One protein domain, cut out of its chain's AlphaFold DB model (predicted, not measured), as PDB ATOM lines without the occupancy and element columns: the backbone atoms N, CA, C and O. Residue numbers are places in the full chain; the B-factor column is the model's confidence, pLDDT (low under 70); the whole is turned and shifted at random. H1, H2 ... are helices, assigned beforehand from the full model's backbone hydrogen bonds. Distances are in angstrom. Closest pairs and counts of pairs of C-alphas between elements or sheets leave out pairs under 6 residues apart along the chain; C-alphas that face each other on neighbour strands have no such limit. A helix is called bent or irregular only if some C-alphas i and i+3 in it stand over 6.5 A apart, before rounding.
ATOM      1  N   CYS A  36     153.111 201.925 185.861       94.94
ATOM      2  CA  CYS A  36     153.514 200.666 186.486       94.94
ATOM      3  C   CYS A  36     152.874 200.436 187.850       94.94
ATOM      4  O   CYS A  36     152.782 199.291 188.289       94.94
ATOM      5  N   LYS A  37     152.352 201.492 188.483       91.31
ATOM      6  CA  LYS A  37     151.540 201.370 189.694       91.31
ATOM      7  C   LYS A  37     150.248 200.601 189.416       91.31
ATOM      8  O   LYS A  37     149.853 199.779 190.237       91.31
ATOM      9  N   ASN A  38     149.625 200.844 188.263       94.56
ATOM     10  CA  ASN A  38     148.386 200.178 187.872       94.56
ATOM     11  C   ASN A  38     148.623 198.869 187.106       94.56
ATOM     12  O   ASN A  38     147.903 197.899 187.327       94.56
ATOM     13  N   TYR A  39     149.631 198.802 186.229       93.56
ATOM     14  CA  TYR A  39     149.937 197.569 185.488       93.56
ATOM     15  C   TYR A  39     150.702 196.523 186.310       93.56
ATOM     16  O   TYR A  39     150.643 195.336 185.992       93.56
ATOM     17  N   GLY A  40     151.431 196.948 187.341       97.12
ATOM     18  CA  GLY A  40     152.371 196.116 188.085       97.12
ATOM     19  C   GLY A  40     153.748 196.030 187.418       97.12
ATOM     20  O   GLY A  40     153.883 196.005 186.189       97.12
ATOM     21  N   ASN A  41     154.793 195.947 188.247       97.62
ATOM     22  CA  ASN A  41     156.187 195.982 187.793       97.62
ATOM     23  C   ASN A  41     156.538 194.842 186.830       97.62
ATOM     24  O   ASN A  41     157.288 195.056 185.884       97.62
ATOM     25  N   GLU A  42     155.985 193.644 187.020       97.94
ATOM     26  CA  GLU A  42     156.262 192.488 186.152       97.94
ATOM     27  C   GLU A  42     155.694 192.707 184.749       97.94
ATOM     28  O   GLU A  42     156.379 192.496 183.748       97.94
ATOM     29  N   SER A  43     154.477 193.241 184.675       97.94
ATOM     30  CA  SER A  43     153.813 193.568 183.417       97.94
ATOM     31  C   SER A  43     154.543 194.711 182.687       97.94
ATOM     32  O   SER A  43     154.763 194.651 181.471       97.94
ATOM     33  N   CYS A  44     154.994 195.741 183.413       98.00
ATOM     34  CA  CYS A  44     155.869 196.778 182.858       98.00
ATOM     35  C   CYS A  44     157.185 196.211 182.325       98.00
ATOM     36  O   CYS A  44     157.541 196.464 181.175       98.00
ATOM     37  N   THR A  45     157.864 195.391 183.126       98.06
ATOM     38  CA  THR A  45     159.134 194.757 182.756       98.06
ATOM     39  C   THR A  45     158.983 193.938 181.473       98.06
ATOM     40  O   THR A  45     159.791 194.076 180.558       98.06
ATOM     41  N   ALA A  46     157.902 193.161 181.342       98.06
ATOM     42  CA  ALA A  46     157.610 192.393 180.133       98.06
ATOM     43  C   ALA A  46     157.433 193.279 178.887       98.06
ATOM     44  O   ALA A  46     157.930 192.945 177.810       98.06
ATOM     45  N   ARG A  47     156.758 194.431 179.017       97.44
ATOM     46  CA  ARG A  47     156.626 195.409 177.921       97.44
ATOM     47  C   ARG A  47     157.968 196.032 177.558       97.44
ATOM     48  O   ARG A  47     158.236 196.215 176.374       97.44
ATOM     49  N   PHE A  48     158.800 196.349 178.544       97.12
ATOM     50  CA  PHE A  48     160.106 196.961 178.308       97.12
ATOM     51  C   PHE A  48     161.058 195.975 177.628       97.12
ATOM     52  O   PHE A  48     161.678 196.337 176.631       97.12
ATOM     53  N   LEU A  49     161.080 194.714 178.071       96.94
ATOM     54  CA  LEU A  49     161.787 193.631 177.382       96.94
ATOM     55  C   LEU A  49     161.290 193.463 175.944       96.94
ATOM     56  O   LEU A  49     162.101 193.320 175.034       96.94
ATOM     57  N   ALA A  50     159.974 193.512 175.714       96.56
ATOM     58  CA  ALA A  50     159.423 193.380 174.368       96.56
ATOM     59  C   ALA A  50     159.820 194.557 173.465       96.56
ATOM     60  O   ALA A  50     160.226 194.335 172.330       96.56
ATOM     61  N   MET A  51     159.769 195.799 173.959       95.12
ATOM     62  CA  MET A  51     160.230 196.971 173.203       95.12
ATOM     63  C   MET A  51     161.725 196.898 172.884       95.12
ATOM     64  O   MET A  51     162.122 197.192 171.755       95.12
ATOM     65  N   ALA A  52     162.542 196.467 173.846       95.19
ATOM     66  CA  ALA A  52     163.964 196.234 173.641       95.19
ATOM     67  C   ALA A  52     164.202 195.156 172.575       95.19
ATOM     68  O   ALA A  52     164.896 195.416 171.587       95.19
ATOM     69  N   GLY A  53     163.548 193.998 172.698       95.06
ATOM     70  CA  GLY A  53     163.650 192.908 171.729       95.06
ATOM     71  C   GLY A  53     163.214 193.335 170.330       95.06
ATOM     72  O   GLY A  53     163.949 193.144 169.367       95.06
ATOM     73  N   CYS A  54     162.076 194.019 170.198       94.75
ATOM     74  CA  CYS A  54     161.641 194.577 168.917       94.75
ATOM     75  C   CYS A  54     162.670 195.555 168.326       94.75
ATOM     76  O   CYS A  54     162.936 195.513 167.124       94.75
ATOM     77  N   SER A  55     163.288 196.394 169.162       94.38
ATOM     78  CA  SER A  55     164.305 197.360 168.728       94.38
ATOM     79  C   SER A  55     165.595 196.690 168.260       94.38
ATOM     80  O   SER A  55     166.216 197.181 167.318       94.38
ATOM     81  N   TYR A  56     165.973 195.552 168.850       94.50
ATOM     82  CA  TYR A  56     167.071 194.723 168.350       94.50
ATOM     83  C   TYR A  56     166.811 194.299 166.896       94.50
ATOM     84  O   TYR A  56     167.619 194.587 166.013       94.50
ATOM     85  N   PHE A  57     165.646 193.704 166.615       93.56
ATOM     86  CA  PHE A  57     165.304 193.253 165.259       93.56
ATOM     87  C   PHE A  57     165.184 194.404 164.261       93.56
ATOM     88  O   PHE A  57     165.628 194.288 163.121       93.56
ATOM     89  N   MET A  58     164.610 195.533 164.678       93.50
ATOM     90  CA  MET A  58     164.565 196.733 163.840       93.50
ATOM     91  C   MET A  58     165.972 197.260 163.531       93.50
ATOM     92  O   MET A  58     166.234 197.643 162.393       93.50
ATOM     93  N   GLY A  59     166.891 197.211 164.501       93.44
ATOM     94  CA  GLY A  59     168.300 197.549 164.307       93.44
ATOM     95  C   GLY A  59     168.962 196.673 163.240       93.44
ATOM     96  O   GLY A  59     169.541 197.212 162.297       93.44
ATOM     97  N   ILE A  60     168.795 195.350 163.321       94.94
ATOM     98  CA  ILE A  60     169.278 194.412 162.288       94.94
ATOM     99  C   ILE A  60     168.710 194.767 160.912       94.94
ATOM    100  O   ILE A  60     169.457 194.922 159.950       94.94
ATOM    101  N   ASN A  61     167.392 194.961 160.822       94.25
ATOM    102  CA  ASN A  61     166.720 195.304 159.567       94.25
ATOM    103  C   ASN A  61     167.177 196.654 158.988       94.25
ATOM    104  O   ASN A  61     167.035 196.884 157.790       94.25
ATOM    105  N   SER A  62     167.725 197.545 159.820       93.00
ATOM    106  CA  SER A  62     168.323 198.816 159.393       93.00
ATOM    107  C   SER A  62     169.786 198.696 158.939       93.00
ATOM    108  O   SER A  62     170.410 199.708 158.633       93.00
ATOM    109  N   GLY A  63     170.336 197.477 158.896       93.69
ATOM    110  CA  GLY A  63     171.711 197.202 158.477       93.69
ATOM    111  C   GLY A  63     172.745 197.285 159.601       93.69
ATOM    112  O   GLY A  63     173.938 197.371 159.319       93.69
ATOM    113  N   LYS A  64     172.328 197.286 160.874       93.12
ATOM    114  CA  LYS A  64     173.275 197.277 161.997       93.12
ATOM    115  C   LYS A  64     173.776 195.871 162.276       93.12
ATOM    116  O   LYS A  64     173.008 194.911 162.283       93.12
ATOM    117  N   GLU A  65     175.057 195.791 162.615       93.69
ATOM    118  CA  GLU A  65     175.665 194.576 163.145       93.69
ATOM    119  C   GLU A  65     174.953 194.109 164.418       93.69
ATOM    120  O   GLU A  65     174.562 194.921 165.260       93.69
ATOM    121  N   SER A  66     174.839 192.791 164.594       91.06
ATOM    122  CA  SER A  66     174.071 192.195 165.694       91.06
ATOM    123  C   SER A  66     174.516 192.676 167.076       91.06
ATOM    124  O   SER A  66     173.679 193.096 167.873       91.06
ATOM    125  N   ASN A  67     175.823 192.751 167.335       91.06
ATOM    126  CA  ASN A  67     176.336 193.249 168.615       91.06
ATOM    127  C   ASN A  67     175.984 194.726 168.857       91.06
ATOM    128  O   ASN A  67     175.658 195.114 169.979       91.06
ATOM    129  N   ALA A  68     176.025 195.556 167.810       90.75
ATOM    130  CA  ALA A  68     175.637 196.960 167.909       90.75
ATOM    131  C   ALA A  68     174.125 197.098 168.142       90.75
ATOM    132  O   ALA A  68     173.704 197.918 168.959       90.75
ATOM    133  N   ALA A  69     173.324 196.264 167.473       93.00
ATOM    134  CA  ALA A  69     171.884 196.233 167.658       93.00
ATOM    135  C   ALA A  69     171.492 195.788 169.079       93.00
ATOM    136  O   ALA A  69     170.597 196.373 169.694       93.00
ATOM    137  N   MET A  70     172.188 194.779 169.614       91.31
ATOM    138  CA  MET A  70     171.963 194.259 170.964       91.31
ATOM    139  C   MET A  70     172.332 195.296 172.022       91.31
ATOM    140  O   MET A  70     171.531 195.585 172.900       91.31
ATOM    141  N   LYS A  71     173.483 195.966 171.875       90.81
ATOM    142  CA  LYS A  71     173.905 197.019 172.809       90.81
ATOM    143  C   LYS A  71     172.840 198.105 172.986       90.81
ATOM    144  O   LYS A  71     172.600 198.563 174.098       90.81
ATOM    145  N   VAL A  72     172.208 198.542 171.901       89.94
ATOM    146  CA  VAL A  72     171.149 199.557 171.989       89.94
ATOM    147  C   VAL A  72     169.868 198.981 172.585       89.94
ATOM    148  O   VAL A  72     169.204 199.678 173.345       89.94
ATOM    149  N   SER A  73     169.539 197.726 172.284       92.69
ATOM    150  CA  SER A  73     168.431 197.010 172.919       92.69
ATOM    151  C   SER A  73     168.579 196.965 174.447       92.69
ATOM    152  O   SER A  73     167.655 197.350 175.165       92.69
ATOM    153  N   ASP A  74     169.771 196.625 174.941       91.25
ATOM    154  CA  ASP A  74     170.081 196.585 176.373       91.25
ATOM    155  C   ASP A  74     169.998 197.973 177.017       91.25
ATOM    156  O   ASP A  74     169.372 198.150 178.064       91.25
ATOM    157  N   LEU A  75     170.595 198.986 176.378       91.38
ATOM    158  CA  LEU A  75     170.543 200.366 176.866       91.38
ATOM    159  C   LEU A  75     169.106 200.894 176.920       91.38
ATOM    160  O   LEU A  75     168.726 201.542 177.895       91.38
ATOM    161  N   LEU A  76     168.301 200.583 175.901       92.88
ATOM    162  CA  LEU A  76     166.881 200.906 175.854       92.88
ATOM    163  C   LEU A  76     166.133 200.246 177.019       92.88
ATOM    164  O   LEU A  76     165.399 200.927 177.733       92.88
ATOM    165  N   PHE A  77     166.336 198.947 177.244       94.44
ATOM    166  CA  PHE A  77     165.705 198.235 178.354       94.44
ATOM    167  C   PHE A  77     166.049 198.869 179.709       94.44
ATOM    168  O   PHE A  77     165.150 199.179 180.493       94.44
ATOM    169  N   ILE A  78     167.337 199.119 179.960       91.62
ATOM    170  CA  ILE A  78     167.822 199.706 181.215       91.62
ATOM    171  C   ILE A  78     167.231 201.103 181.433       91.62
ATOM    172  O   ILE A  78     166.749 201.389 182.530       91.62
ATOM    173  N   ALA A  79     167.225 201.951 180.403       91.81
ATOM    174  CA  ALA A  79     166.650 203.293 180.471       91.81
ATOM    175  C   ALA A  79     165.148 203.253 180.797       91.81
ATOM    176  O   ALA A  79     164.669 203.974 181.670       91.81
ATOM    177  N   LEU A  80     164.387 202.364 180.158       94.62
ATOM    178  CA  LEU A  80     162.955 202.224 180.428       94.62
ATOM    179  C   LEU A  80     162.682 201.753 181.863       94.62
ATOM    180  O   LEU A  80     161.817 202.315 182.536       94.62
ATOM    181  N   MET A  81     163.440 200.766 182.347       95.31
ATOM    182  CA  MET A  81     163.330 200.260 183.719       95.31
ATOM    183  C   MET A  81     163.634 201.363 184.740       95.31
ATOM    184  O   MET A  81     162.796 201.667 185.593       95.31
ATOM    185  N   ARG A  82     164.778 202.048 184.593       92.44
ATOM    186  CA  ARG A  82     165.204 203.140 185.485       92.44
ATOM    187  C   ARG A  82     164.252 204.326 185.460       92.44
ATOM    188  O   ARG A  82     163.859 204.817 186.516       92.44
ATOM    189  N   GLY A  83     163.824 204.744 184.269       92.69
ATOM    190  CA  GLY A  83     162.836 205.803 184.094       92.69
ATOM    191  C   GLY A  83     161.526 205.504 184.829       92.69
ATOM    192  O   GLY A  83     160.872 206.419 185.323       92.69
ATOM    193  N   ASN A  84     161.167 204.233 184.987       95.25
ATOM    194  CA  ASN A  84     159.954 203.810 185.685       95.25
ATOM    195  C   ASN A  84     160.213 203.309 187.114       95.25
ATOM    196  O   ASN A  84     159.325 202.705 187.709       95.25
ATOM    197  N   GLN A  85     161.393 203.598 187.679       95.19
ATOM    198  CA  GLN A  85     161.785 203.236 189.048       95.19
ATOM    199  C   GLN A  85     161.722 201.724 189.328       95.19
ATOM    200  O   GLN A  85     161.476 201.303 190.457       95.19
ATOM    201  N   ILE A  86     161.956 200.904 188.303       96.38
ATOM    202  CA  ILE A  86     162.065 199.452 188.433       96.38
ATOM    203  C   ILE A  86     163.543 199.083 188.322       96.38
ATOM    204  O   ILE A  86     164.207 199.422 187.342       96.38
ATOM    205  N   ASP A  87     164.063 198.380 189.324       95.12
ATOM    206  CA  ASP A  87     165.403 197.799 189.258       95.12
ATOM    207  C   ASP A  87     165.419 196.665 188.211       95.12
ATOM    208  O   ASP A  87     164.582 195.767 188.314       95.12
ATOM    209  N   PRO A  88     166.323 196.659 187.211       92.44
ATOM    210  CA  PRO A  88     166.480 195.529 186.293       92.44
ATOM    211  C   PRO A  88     166.605 194.166 186.987       92.44
ATOM    212  O   PRO A  88     166.102 193.173 186.465       92.44
ATOM    213  N   GLU A  89     167.191 194.115 188.187       94.38
ATOM    214  CA  GLU A  89     167.308 192.894 188.993       94.38
ATOM    215  C   GLU A  89     165.949 192.294 189.384       94.38
ATOM    216  O   GLU A  89     165.817 191.080 189.533       94.38
ATOM    217  N   PHE A  90     164.899 193.118 189.457       96.69
ATOM    218  CA  PHE A  90     163.538 192.676 189.759       96.69
ATOM    219  C   PHE A  90     163.016 191.618 188.781       96.69
ATOM    220  O   PHE A  90     162.104 190.862 189.130       96.69
ATOM    221  N   MET A  91     163.539 191.570 187.553       97.06
ATOM    222  CA  MET A  91     163.038 190.643 186.543       97.06
ATOM    223  C   MET A  91     163.420 189.187 186.804       97.06
ATOM    224  O   MET A  91     162.809 188.297 186.211       97.06
ATOM    225  N   PHE A  92     164.404 188.945 187.671       97.69
ATOM    226  CA  PHE A  92     164.914 187.613 187.961       97.69
ATOM    227  C   PHE A  92     164.260 186.986 189.200       97.69
ATOM    228  O   PHE A  92     163.824 187.677 190.121       97.69
ATOM    229  N   ASP A  93     164.167 185.660 189.202       97.50
ATOM    230  CA  ASP A  93     163.822 184.843 190.361       97.50
ATOM    231  C   ASP A  93     165.073 184.466 191.177       97.50
ATOM    232  O   ASP A  93     166.209 184.793 190.828       97.50
ATOM    233  N   GLU A  94     164.867 183.738 192.273       96.56
ATOM    234  CA  GLU A  94     165.932 183.228 193.149       96.56
ATOM    235  C   GLU A  94     166.933 182.289 192.450       96.56
ATOM    236  O   GLU A  94     168.063 182.129 192.906       96.56
ATOM    237  N   ASN A  95     166.547 181.704 191.313       96.31
ATOM    238  CA  ASN A  95     167.374 180.822 190.494       96.31
ATOM    239  C   ASN A  95     168.059 181.570 189.337       96.31
ATOM    240  O   ASN A  95     168.643 180.937 188.446       96.31
ATOM    241  N   ASN A  96     168.006 182.907 189.339       96.38
ATOM    242  CA  ASN A  96     168.525 183.772 188.283       96.38
ATOM    243  C   ASN A  96     167.885 183.514 186.903       96.38
ATOM    244  O   ASN A  96     168.513 183.747 185.867       96.38
ATOM    245  N   ASN A  97     166.654 183.003 186.866       97.38
ATOM    246  CA  ASN A  97     165.835 182.955 185.656       97.38
ATOM    247  C   ASN A  97     164.965 184.204 185.580       97.38
ATOM    248  O   ASN A  97     164.583 184.753 186.607       97.38
ATOM    249  N   VAL A  98     164.569 184.623 184.382       97.69
ATOM    250  CA  VAL A  98     163.514 185.633 184.248       97.69
ATOM    251  C   VAL A  98     162.209 185.037 184.784       97.69
ATOM    252  O   VAL A  98     161.853 183.903 184.449       97.69
ATOM    253  N   LYS A  99     161.483 185.796 185.609       98.38
ATOM    254  CA  LYS A  99     160.227 185.341 186.223       98.38
ATOM    255  C   LYS A  99     159.221 184.886 185.167       98.38
ATOM    256  O   LYS A  99     159.049 185.511 184.119       98.38
ATOM    257  N   GLU A 100     158.513 183.800 185.458       97.25
ATOM    258  CA  GLU A 100     157.680 183.099 184.473       97.25
ATOM    259  C   GLU A 100     156.533 183.953 183.909       97.25
ATOM    260  O   GLU A 100     156.186 183.867 182.732       97.25
ATOM    261  N   ASN A 101     155.936 184.817 184.722       97.69
ATOM    262  CA  ASN A 101     154.900 185.738 184.264       97.69
ATOM    263  C   ASN A 101     155.443 186.834 183.337       97.69
ATOM    264  O   ASN A 101     154.791 187.150 182.339       97.69
ATOM    265  N   ILE A 102     156.649 187.345 183.607       98.31
ATOM    266  CA  ILE A 102     157.356 188.264 182.711       98.31
ATOM    267  C   ILE A 102     157.610 187.568 181.374       98.31
ATOM    268  O   ILE A 102     157.290 188.135 180.331       98.31
ATOM    269  N   LYS A 103     158.096 186.316 181.388       97.50
ATOM    270  CA  LYS A 103     158.292 185.515 180.168       97.50
ATOM    271  C   LYS A 103     157.000 185.378 179.375       97.50
ATOM    272  O   LYS A 103     156.988 185.660 178.178       97.50
ATOM    273  N   LYS A 104     155.908 184.948 180.009       97.19
ATOM    274  CA  LYS A 104     154.623 184.726 179.327       97.19
ATOM    275  C   LYS A 104     154.109 185.993 178.652       97.19
ATOM    276  O   LYS A 104     153.748 185.943 177.476       97.19
ATOM    277  N   GLU A 105     154.103 187.121 179.360       97.75
ATOM    278  CA  GLU A 105     153.650 188.380 178.767       97.75
ATOM    279  C   GLU A 105     154.625 188.881 177.694       97.75
ATOM    280  O   GLU A 105     154.178 189.300 176.626       97.75
ATOM    281  N   PHE A 106     155.939 188.770 177.905       97.44
ATOM    282  CA  PHE A 106     156.943 189.121 176.900       97.44
ATOM    283  C   PHE A 106     156.678 188.403 175.570       97.44
ATOM    284  O   PHE A 106     156.575 189.056 174.532       97.44
ATOM    285  N   HIS A 107     156.467 187.082 175.595       94.81
ATOM    286  CA  HIS A 107     156.173 186.299 174.390       94.81
ATOM    287  C   HIS A 107     154.888 186.757 173.691       94.81
ATOM    288  O   HIS A 107     154.809 186.756 172.463       94.81
ATOM    289  N   GLN A 108     153.864 187.155 174.451       94.94
ATOM    290  CA  GLN A 108     152.633 187.698 173.877       94.94
ATOM    291  C   GLN A 108     152.869 189.062 173.225       94.94
ATOM    292  O   GLN A 108     152.362 189.309 172.132       94.94
ATOM    293  N   ARG A 109     153.648 189.933 173.871       95.31
ATOM    294  CA  ARG A 109     153.948 191.290 173.397       95.31
ATOM    295  C   ARG A 109     154.873 191.288 172.184       95.31
ATOM    296  O   ARG A 109     154.669 192.092 171.282       95.31
ATOM    297  N   LEU A 110     155.837 190.373 172.106       91.88
ATOM    298  CA  LEU A 110     156.772 190.316 170.978       91.88
ATOM    299  C   LEU A 110     156.068 190.058 169.635       91.88
ATOM    300  O   LEU A 110     156.558 190.475 168.589       91.88
ATOM    301  N   LYS A 111     154.861 189.474 169.666       91.75
ATOM    302  CA  LYS A 111     154.013 189.295 168.478       91.75
ATOM    303  C   LYS A 111     153.726 190.604 167.741       91.75
ATOM    304  O   LYS A 111     153.563 190.577 166.525       91.75
ATOM    305  N   TYR A 112     153.714 191.745 168.440       91.25
ATOM    306  CA  TYR A 112     153.527 193.060 167.816       91.25
ATOM    307  C   TYR A 112     154.648 193.435 166.839       91.25
ATOM    308  O   TYR A 112     154.437 194.292 165.985       91.25
ATOM    309  N   CYS A 113     155.812 192.787 166.922       93.50
ATOM    310  CA  CYS A 113     156.916 192.985 165.992       93.50
ATOM    311  C   CYS A 113     157.344 191.700 165.271       93.50
ATOM    312  O   CYS A 113     158.467 191.636 164.779       93.50
ATOM    313  N   ASN A 114     156.455 190.703 165.130       92.50
ATOM    314  CA  ASN A 114     156.750 189.468 164.386       92.50
ATOM    315  C   ASN A 114     157.303 189.737 162.982       92.50
ATOM    316  O   ASN A 114     158.263 189.097 162.571       92.50
ATOM    317  N   SER A 115     156.767 190.735 162.278       93.19
ATOM    318  CA  SER A 115     157.261 191.115 160.951       93.19
ATOM    319  C   SER A 115     158.711 191.613 160.970       93.19
ATOM    320  O   SER A 115     159.444 191.411 160.005       93.19
ATOM    321  N   ALA A 116     159.154 192.249 162.060       93.44
ATOM    322  CA  ALA A 116     160.548 192.643 162.233       93.44
ATOM    323  C   ALA A 116     161.439 191.420 162.500       93.44
ATOM    324  O   ALA A 116     162.531 191.346 161.940       93.44
ATOM    325  N   ILE A 117     160.960 190.456 163.293       93.94
ATOM    326  CA  ILE A 117     161.661 189.189 163.568       93.94
ATOM    327  C   ILE A 117     161.838 188.391 162.275       93.94
ATOM    328  O   ILE A 117     162.951 187.997 161.940       93.94
ATOM    329  N   GLU A 118     160.760 188.205 161.513       94.38
ATOM    330  CA  GLU A 118     160.756 187.458 160.250       94.38
ATOM    331  C   GLU A 118     161.740 188.015 159.221       94.38
ATOM    332  O   GLU A 118     162.334 187.240 158.473       94.38
ATOM    333  N   LYS A 119     161.935 189.338 159.200       93.81
ATOM    334  CA  LYS A 119     162.918 190.004 158.333       93.81
ATOM    335  C   LYS A 119     164.347 189.903 158.865       93.81
ATOM    336  O   LYS A 119     165.273 189.727 158.084       93.81
ATOM    337  N   ALA A 120     164.530 189.975 160.182       93.81
ATOM    338  CA  ALA A 120     165.855 189.992 160.791       93.81
ATOM    339  C   ALA A 120     166.506 188.601 160.834       93.81
ATOM    340  O   ALA A 120     167.715 188.480 160.661       93.81
ATOM    341  N   VAL A 121     165.722 187.541 161.048       92.94
ATOM    342  CA  VAL A 121     166.215 186.155 161.135       92.94
ATOM    343  C   VAL A 121     167.097 185.732 159.951       92.94
ATOM    344  O   VAL A 121     168.214 185.273 160.210       92.94
ATOM    345  N   PRO A 122     166.677 185.871 158.679       92.00
ATOM    346  CA  PRO A 122     167.521 185.479 157.551       92.00
ATOM    347  C   PRO A 122     168.820 186.290 157.478       92.00
ATOM    348  O   PRO A 122     169.853 185.729 157.126       92.00
ATOM    349  N   ILE A 123     168.813 187.559 157.900       93.00
ATOM    350  CA  ILE A 123     170.015 188.407 157.952       93.00
ATOM    351  C   ILE A 123     171.003 187.871 158.997       93.00
ATOM    352  O   ILE A 123     172.181 187.679 158.706       93.00
ATOM    353  N   ILE A 124     170.515 187.577 160.207       90.56
ATOM    354  CA  ILE A 124     171.338 187.107 161.334       90.56
ATOM    355  C   ILE A 124     172.005 185.767 161.009       90.56
ATOM    356  O   ILE A 124     173.181 185.565 161.308       90.56
ATOM    357  N   PHE A 125     171.257 184.852 160.393       90.06
ATOM    358  CA  PHE A 125     171.726 183.498 160.102       90.06
ATOM    359  C   PHE A 125     172.258 183.309 158.680       90.06
ATOM    360  O   PHE A 125     172.672 182.197 158.353       90.06
ATOM    361  N   LYS A 126     172.284 184.375 157.868       91.12
ATOM    362  CA  LYS A 126     172.715 184.361 156.462       91.12
ATOM    363  C   LYS A 126     171.992 183.279 155.650       91.12
ATOM    364  O   LYS A 126     172.632 182.475 154.980       91.12
ATOM    365  N   LEU A 127     170.669 183.231 155.789       89.88
ATOM    366  CA  LEU A 127     169.823 182.257 155.098       89.88
ATOM    367  C   LEU A 127     169.552 182.708 153.665       89.88
ATOM    368  O   LEU A 127     169.306 183.893 153.432       89.88
ATOM    369  N   ASP A 128     169.539 181.755 152.740       88.06
ATOM    370  CA  ASP A 128     169.102 181.970 151.365       88.06
ATOM    371  C   ASP A 128     167.592 181.711 151.258       88.06
ATOM    372  O   ASP A 128     167.122 180.583 151.404       88.06
ATOM    373  N   GLU A 129     166.801 182.759 151.026       78.25
ATOM    374  CA  GLU A 129     165.341 182.630 150.978       78.25
ATOM    375  C   GLU A 129     164.829 181.906 149.725       78.25
ATOM    376  O   GLU A 129     163.687 181.442 149.733       78.25
ATOM    377  N   ASP A 130     165.653 181.740 148.686       84.38
ATOM    378  CA  ASP A 130     165.304 180.962 147.493       84.38
ATOM    379  C   ASP A 130     165.505 179.449 147.711       84.38
ATOM    380  O   ASP A 130     164.994 178.621 146.951       84.38
ATOM    381  N   ASN A 131     166.174 179.065 148.802       90.88
ATOM    382  CA  ASN A 131     166.416 177.681 149.183       90.88
ATOM    383  C   ASN A 131     165.312 177.141 150.118       90.88
ATOM    384  O   ASN A 131     165.088 177.628 151.224       90.88
ATOM    385  N   GLU A 132     164.642 176.059 149.711       83.31
ATOM    386  CA  GLU A 132     163.552 175.424 150.478       83.31
ATOM    387  C   GLU A 132     163.959 174.911 151.876       83.31
ATOM    388  O   GLU A 132     163.146 174.912 152.805       83.31
ATOM    389  N   ILE A 133     165.212 174.476 152.062       84.75
ATOM    390  CA  ILE A 133     165.733 174.074 153.379       84.75
ATOM    391  C   ILE A 133     165.814 175.298 154.290       84.75
ATOM    392  O   ILE A 133     165.383 175.245 155.447       84.75
ATOM    393  N   ASP A 134     166.309 176.410 153.760       87.81
ATOM    394  CA  ASP A 134     166.459 177.653 154.506       87.81
ATOM    395  C   ASP A 134     165.113 178.324 154.794       87.81
ATOM    396  O   ASP A 134     164.945 178.876 155.883       87.81
ATOM    397  N   LYS A 135     164.098 178.166 153.931       88.38
ATOM    398  CA  LYS A 135     162.709 178.556 154.247       88.38
ATOM    399  C   LYS A 135     162.180 177.833 155.487       88.38
ATOM    400  O   LYS A 135     161.708 178.475 156.426       88.38
ATOM    401  N   LYS A 136     162.319 176.503 155.550       89.38
ATOM    402  CA  LYS A 136     161.906 175.721 156.734       89.38
ATOM    403  C   LYS A 136     162.713 176.100 157.973       89.38
ATOM    404  O   LYS A 136     162.170 176.201 159.075       89.38
ATOM    405  N   ARG A 137     164.013 176.337 157.798       90.44
ATOM    406  CA  ARG A 137     164.898 176.770 158.880       90.44
ATOM    407  C   ARG A 137     164.488 178.139 159.421       90.44
ATOM    408  O   ARG A 137     164.423 178.300 160.638       90.44
ATOM    409  N   LYS A 138     164.148 179.091 158.547       92.19
ATOM    410  CA  LYS A 138     163.634 180.418 158.910       92.19
ATOM    411  C   LYS A 138     162.398 180.307 159.795       92.19
ATOM    412  O   LYS A 138     162.373 180.926 160.854       92.19
ATOM    413  N   GLU A 139     161.408 179.496 159.425       91.12
ATOM    414  CA  GLU A 139     160.190 179.324 160.234       91.12
ATOM    415  C   GLU A 139     160.489 178.825 161.655       91.12
ATOM    416  O   GLU A 139     159.920 179.327 162.629       91.12
ATOM    417  N   GLY A 140     161.393 177.849 161.784       92.25
ATOM    418  CA  GLY A 140     161.835 177.343 163.083       92.25
ATOM    419  C   GLY A 140     162.571 178.408 163.897       92.25
ATOM    420  O   GLY A 140     162.283 178.600 165.078       92.25
ATOM    421  N   LEU A 141     163.477 179.148 163.254       92.31
ATOM    422  CA  LEU A 141     164.268 180.199 163.890       92.31
ATOM    423  C   LEU A 141     163.411 181.378 164.354       92.31
ATOM    424  O   LEU A 141     163.595 181.840 165.474       92.31
ATOM    425  N   VAL A 142     162.438 181.821 163.553       92.88
ATOM    426  CA  VAL A 142     161.482 182.874 163.938       92.88
ATOM    427  C   VAL A 142     160.701 182.469 165.190       92.88
ATOM    428  O   VAL A 142     160.536 183.281 166.097       92.88
ATOM    429  N   LYS A 143     160.265 181.206 165.282       91.88
ATOM    430  CA  LYS A 143     159.541 180.687 166.455       91.88
ATOM    431  C   LYS A 143     160.430 180.554 167.694       91.88
ATOM    432  O   LYS A 143     159.955 180.792 168.799       91.88
ATOM    433  N   ALA A 144     161.694 180.171 167.520       91.75
ATOM    434  CA  ALA A 144     162.644 179.989 168.618       91.75
ATOM    435  C   ALA A 144     163.207 181.316 169.154       91.75
ATOM    436  O   ALA A 144     163.622 181.396 170.309       91.75
ATOM    437  N   PHE A 145     163.218 182.368 168.336       87.81
ATOM    438  CA  PHE A 145     163.909 183.614 168.655       87.81
ATOM    439  C   PHE A 145     163.436 184.332 169.931       87.81
ATOM    440  O   PHE A 145     164.291 184.781 170.694       87.81
ATOM    441  N   PRO A 146     162.123 184.441 170.218       88.06
ATOM    442  CA  PRO A 146     161.654 185.027 171.473       88.06
ATOM    443  C   PRO A 146     162.243 184.323 172.706       88.06
ATOM    444  O   PRO A 146     162.664 184.984 173.653       88.06
ATOM    445  N   TYR A 147     162.338 182.991 172.661       91.94
ATOM    446  CA  TYR A 147     162.918 182.187 173.735       91.94
ATOM    447  C   TYR A 147     164.415 182.450 173.868       91.94
ATOM    448  O   TYR A 147     164.888 182.750 174.961       91.94
ATOM    449  N   TRP A 148     165.142 182.433 172.745       91.12
ATOM    450  CA  TRP A 148     166.572 182.747 172.714       91.12
ATOM    451  C   TRP A 148     166.881 184.121 173.324       91.12
ATOM    452  O   TRP A 148     167.822 184.245 174.104       91.12
ATOM    453  N   TYR A 149     166.070 185.135 173.007       91.38
ATOM    454  CA  TYR A 149     166.264 186.498 173.502       91.38
ATOM    455  C   TYR A 149     166.085 186.601 175.022       91.38
ATOM    456  O   TYR A 149     166.795 187.351 175.676       91.38
ATOM    457  N   ILE A 150     165.160 185.850 175.622       92.88
ATOM    458  CA  ILE A 150     165.035 185.803 177.087       92.88
ATOM    459  C   ILE A 150     166.177 185.001 177.707       92.88
ATOM    460  O   ILE A 150     166.772 185.436 178.695       92.88
ATOM    461  N   GLU A 151     166.507 183.849 177.124       92.12
ATOM    462  CA  GLU A 151     167.596 183.002 177.607       92.12
ATOM    463  C   GLU A 151     168.941 183.734 177.623       92.12
ATOM    464  O   GLU A 151     169.778 183.427 178.471       92.12
ATOM    465  N   SER A 152     169.175 184.703 176.727       91.25
ATOM    466  CA  SER A 152     170.408 185.494 176.764       91.25
ATOM    467  C   SER A 152     170.525 186.306 178.054       91.25
ATOM    468  O   SER A 152     171.603 186.322 178.644       91.25
ATOM    469  N   PHE A 153     169.437 186.895 178.565       91.56
ATOM    470  CA  PHE A 153     169.459 187.576 179.867       91.56
ATOM    471  C   PHE A 153     169.764 186.615 181.014       91.56
ATOM    472  O   PHE A 153     170.546 186.943 181.904       91.56
ATOM    473  N   GLU A 154     169.188 185.416 180.989       94.56
ATOM    474  CA  GLU A 154     169.417 184.406 182.029       94.56
ATOM    475  C   GLU A 154     170.850 183.874 182.013       94.56
ATOM    476  O   GLU A 154     171.455 183.686 183.068       94.56
ATOM    477  N   LYS A 155     171.412 183.642 180.821       93.31
ATOM    478  CA  LYS A 155     172.811 183.228 180.652       93.31
ATOM    479  C   LYS A 155     173.757 184.304 181.172       93.31
ATOM    480  O   LYS A 155     174.572 184.001 182.041       93.31
ATOM    481  N   MET A 156     173.546 185.561 180.769       89.56
ATOM    482  CA  MET A 156     174.316 186.699 181.274       89.56
ATOM    483  C   MET A 156     174.235 186.808 182.800       89.56
ATOM    484  O   MET A 156     175.266 186.917 183.461       89.56
ATOM    485  N   LYS A 157     173.031 186.706 183.381       92.56
ATOM    486  CA  LYS A 157     172.844 186.784 184.836       92.56
ATOM    487  C   LYS A 157     173.566 185.664 185.586       92.56
ATOM    488  O   LYS A 157     174.082 185.884 186.679       92.56
ATOM    489  N   LYS A 158     173.629 184.472 184.994       94.31
ATOM    490  CA  LYS A 158     174.326 183.300 185.544       94.31
ATOM    491  C   LYS A 158     175.827 183.271 185.230       94.31
ATOM    492  O   LYS A 158     176.489 182.324 185.646       94.31
ATOM    493  N   GLY A 159     176.352 184.257 184.500       88.06
ATOM    494  CA  GLY A 159     177.755 184.308 184.085       88.06
ATOM    495  C   GLY A 159     178.143 183.219 183.077       88.06
ATOM    496  O   GLY A 159     179.248 182.686 183.165       88.06
TER     497      GLY A 159
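Overview. This is residues 36 to 159 of the 160 residues of an uncharacterized protein of Flavobacteriales bacterium (UniProt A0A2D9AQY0). A long helix, H2, runs through the middle, with H3 folded back beside it as a helical hairpin and the sharply bent helix H5 on its other side, where H5a packs on H2 and H5b crosses near its end. A second bent helix, H6, folds back over H5, its arm H6a packing on H5b and its arm H6b on H5a, while short H1 and H4 lie toward the end where H2 begins. The printed part has 124 residues with six named helices, H1 to H6 in order along the chain, and no named strand; its class is all helix. It is compact, with a radius of gyration of the C-alphas of 15.0 A, yet elongated in outline, spanning 48 by 30 by 25 A.

Arrangement. H1, residues 36 to 39, is close to but not clearly touching H2, residues 41 to 61; the closest C-alphas, of Cys 36 and Cys 44, are 5.8 A apart. H2 and H3, residues 66 to 83, form a hairpin and touch at Ala 52 and Ser 73, C-alphas 4.6 A apart, at a shallow tilt of 27 degrees, opposite ways. H4, residues 88 to 91, and H3 only just touch, only at the corner, with 3 pairs of C-alphas within 8 A; the closest are Met 81 and Pro 88, 6.2 A. H5, residues 100 to 125, was assigned as one helix by its hydrogen bonds but is bent: C-alphas 112 and 115 are 8.1 A apart, and its arms H5a, residues 100 to 112, and H5b, residues 115 to 125, are about perpendicular at 80 degrees. H5b is irregular, with C-alphas 119 and 122 6.50 A apart. H5a touches H2 at a steep tilt of 41 degrees, the closest C-alphas being those of Ala 46 and Phe 106, 4.6 A. H5b touches residues 54 to 61 of H2 alone, closest at Asn 61 and Ala 120, C-alphas 5.5 A apart. H6, residues 132 to 157, likewise assigned as one helix by its hydrogen bonds, is bent, with C-alphas 143 and 146 7.0 A apart; its arms are H6a, residues 132 to 143, and H6b, residues 146 to 157. H6a, with residues 138 to 142 alone, touches H5b; the C-alphas of Glu 118 and Val 142 are closest, 5.9 A. H6b, with residues 146 to 150 alone, touches H5a, closest at His 107 and Pro 146, C-alphas 6.3 A apart. H3 and H6b are apart. Helix packing is mostly crossed: of 5 touching pairs with a tilt, 1 is at a shallow tilt. Every O i to N i+4 pair is within hydrogen-bond range in H2, H3 and H6a, against 7 of 9 in H5a, 5 of 7 in H5b and 7 of 8 in H6b; H1 and H4 are too short for such a pair.

Along the chain. C-alpha 36, where H1 begins, is at (153.514, 200.666, 186.486). H2 is 30.1 A long, H3 25.5 A and H5a 19.8 A. H6b ends at C-alpha 157, at (172.844, 186.784, 184.836).

Size, cuts and confidence. The two C-alphas farthest apart, of Lys 37 and Asn 131, are 49.2 A apart. The printed part has no cut and no long link. Its mean pLDDT is 93.3, and no printed residue is under 70.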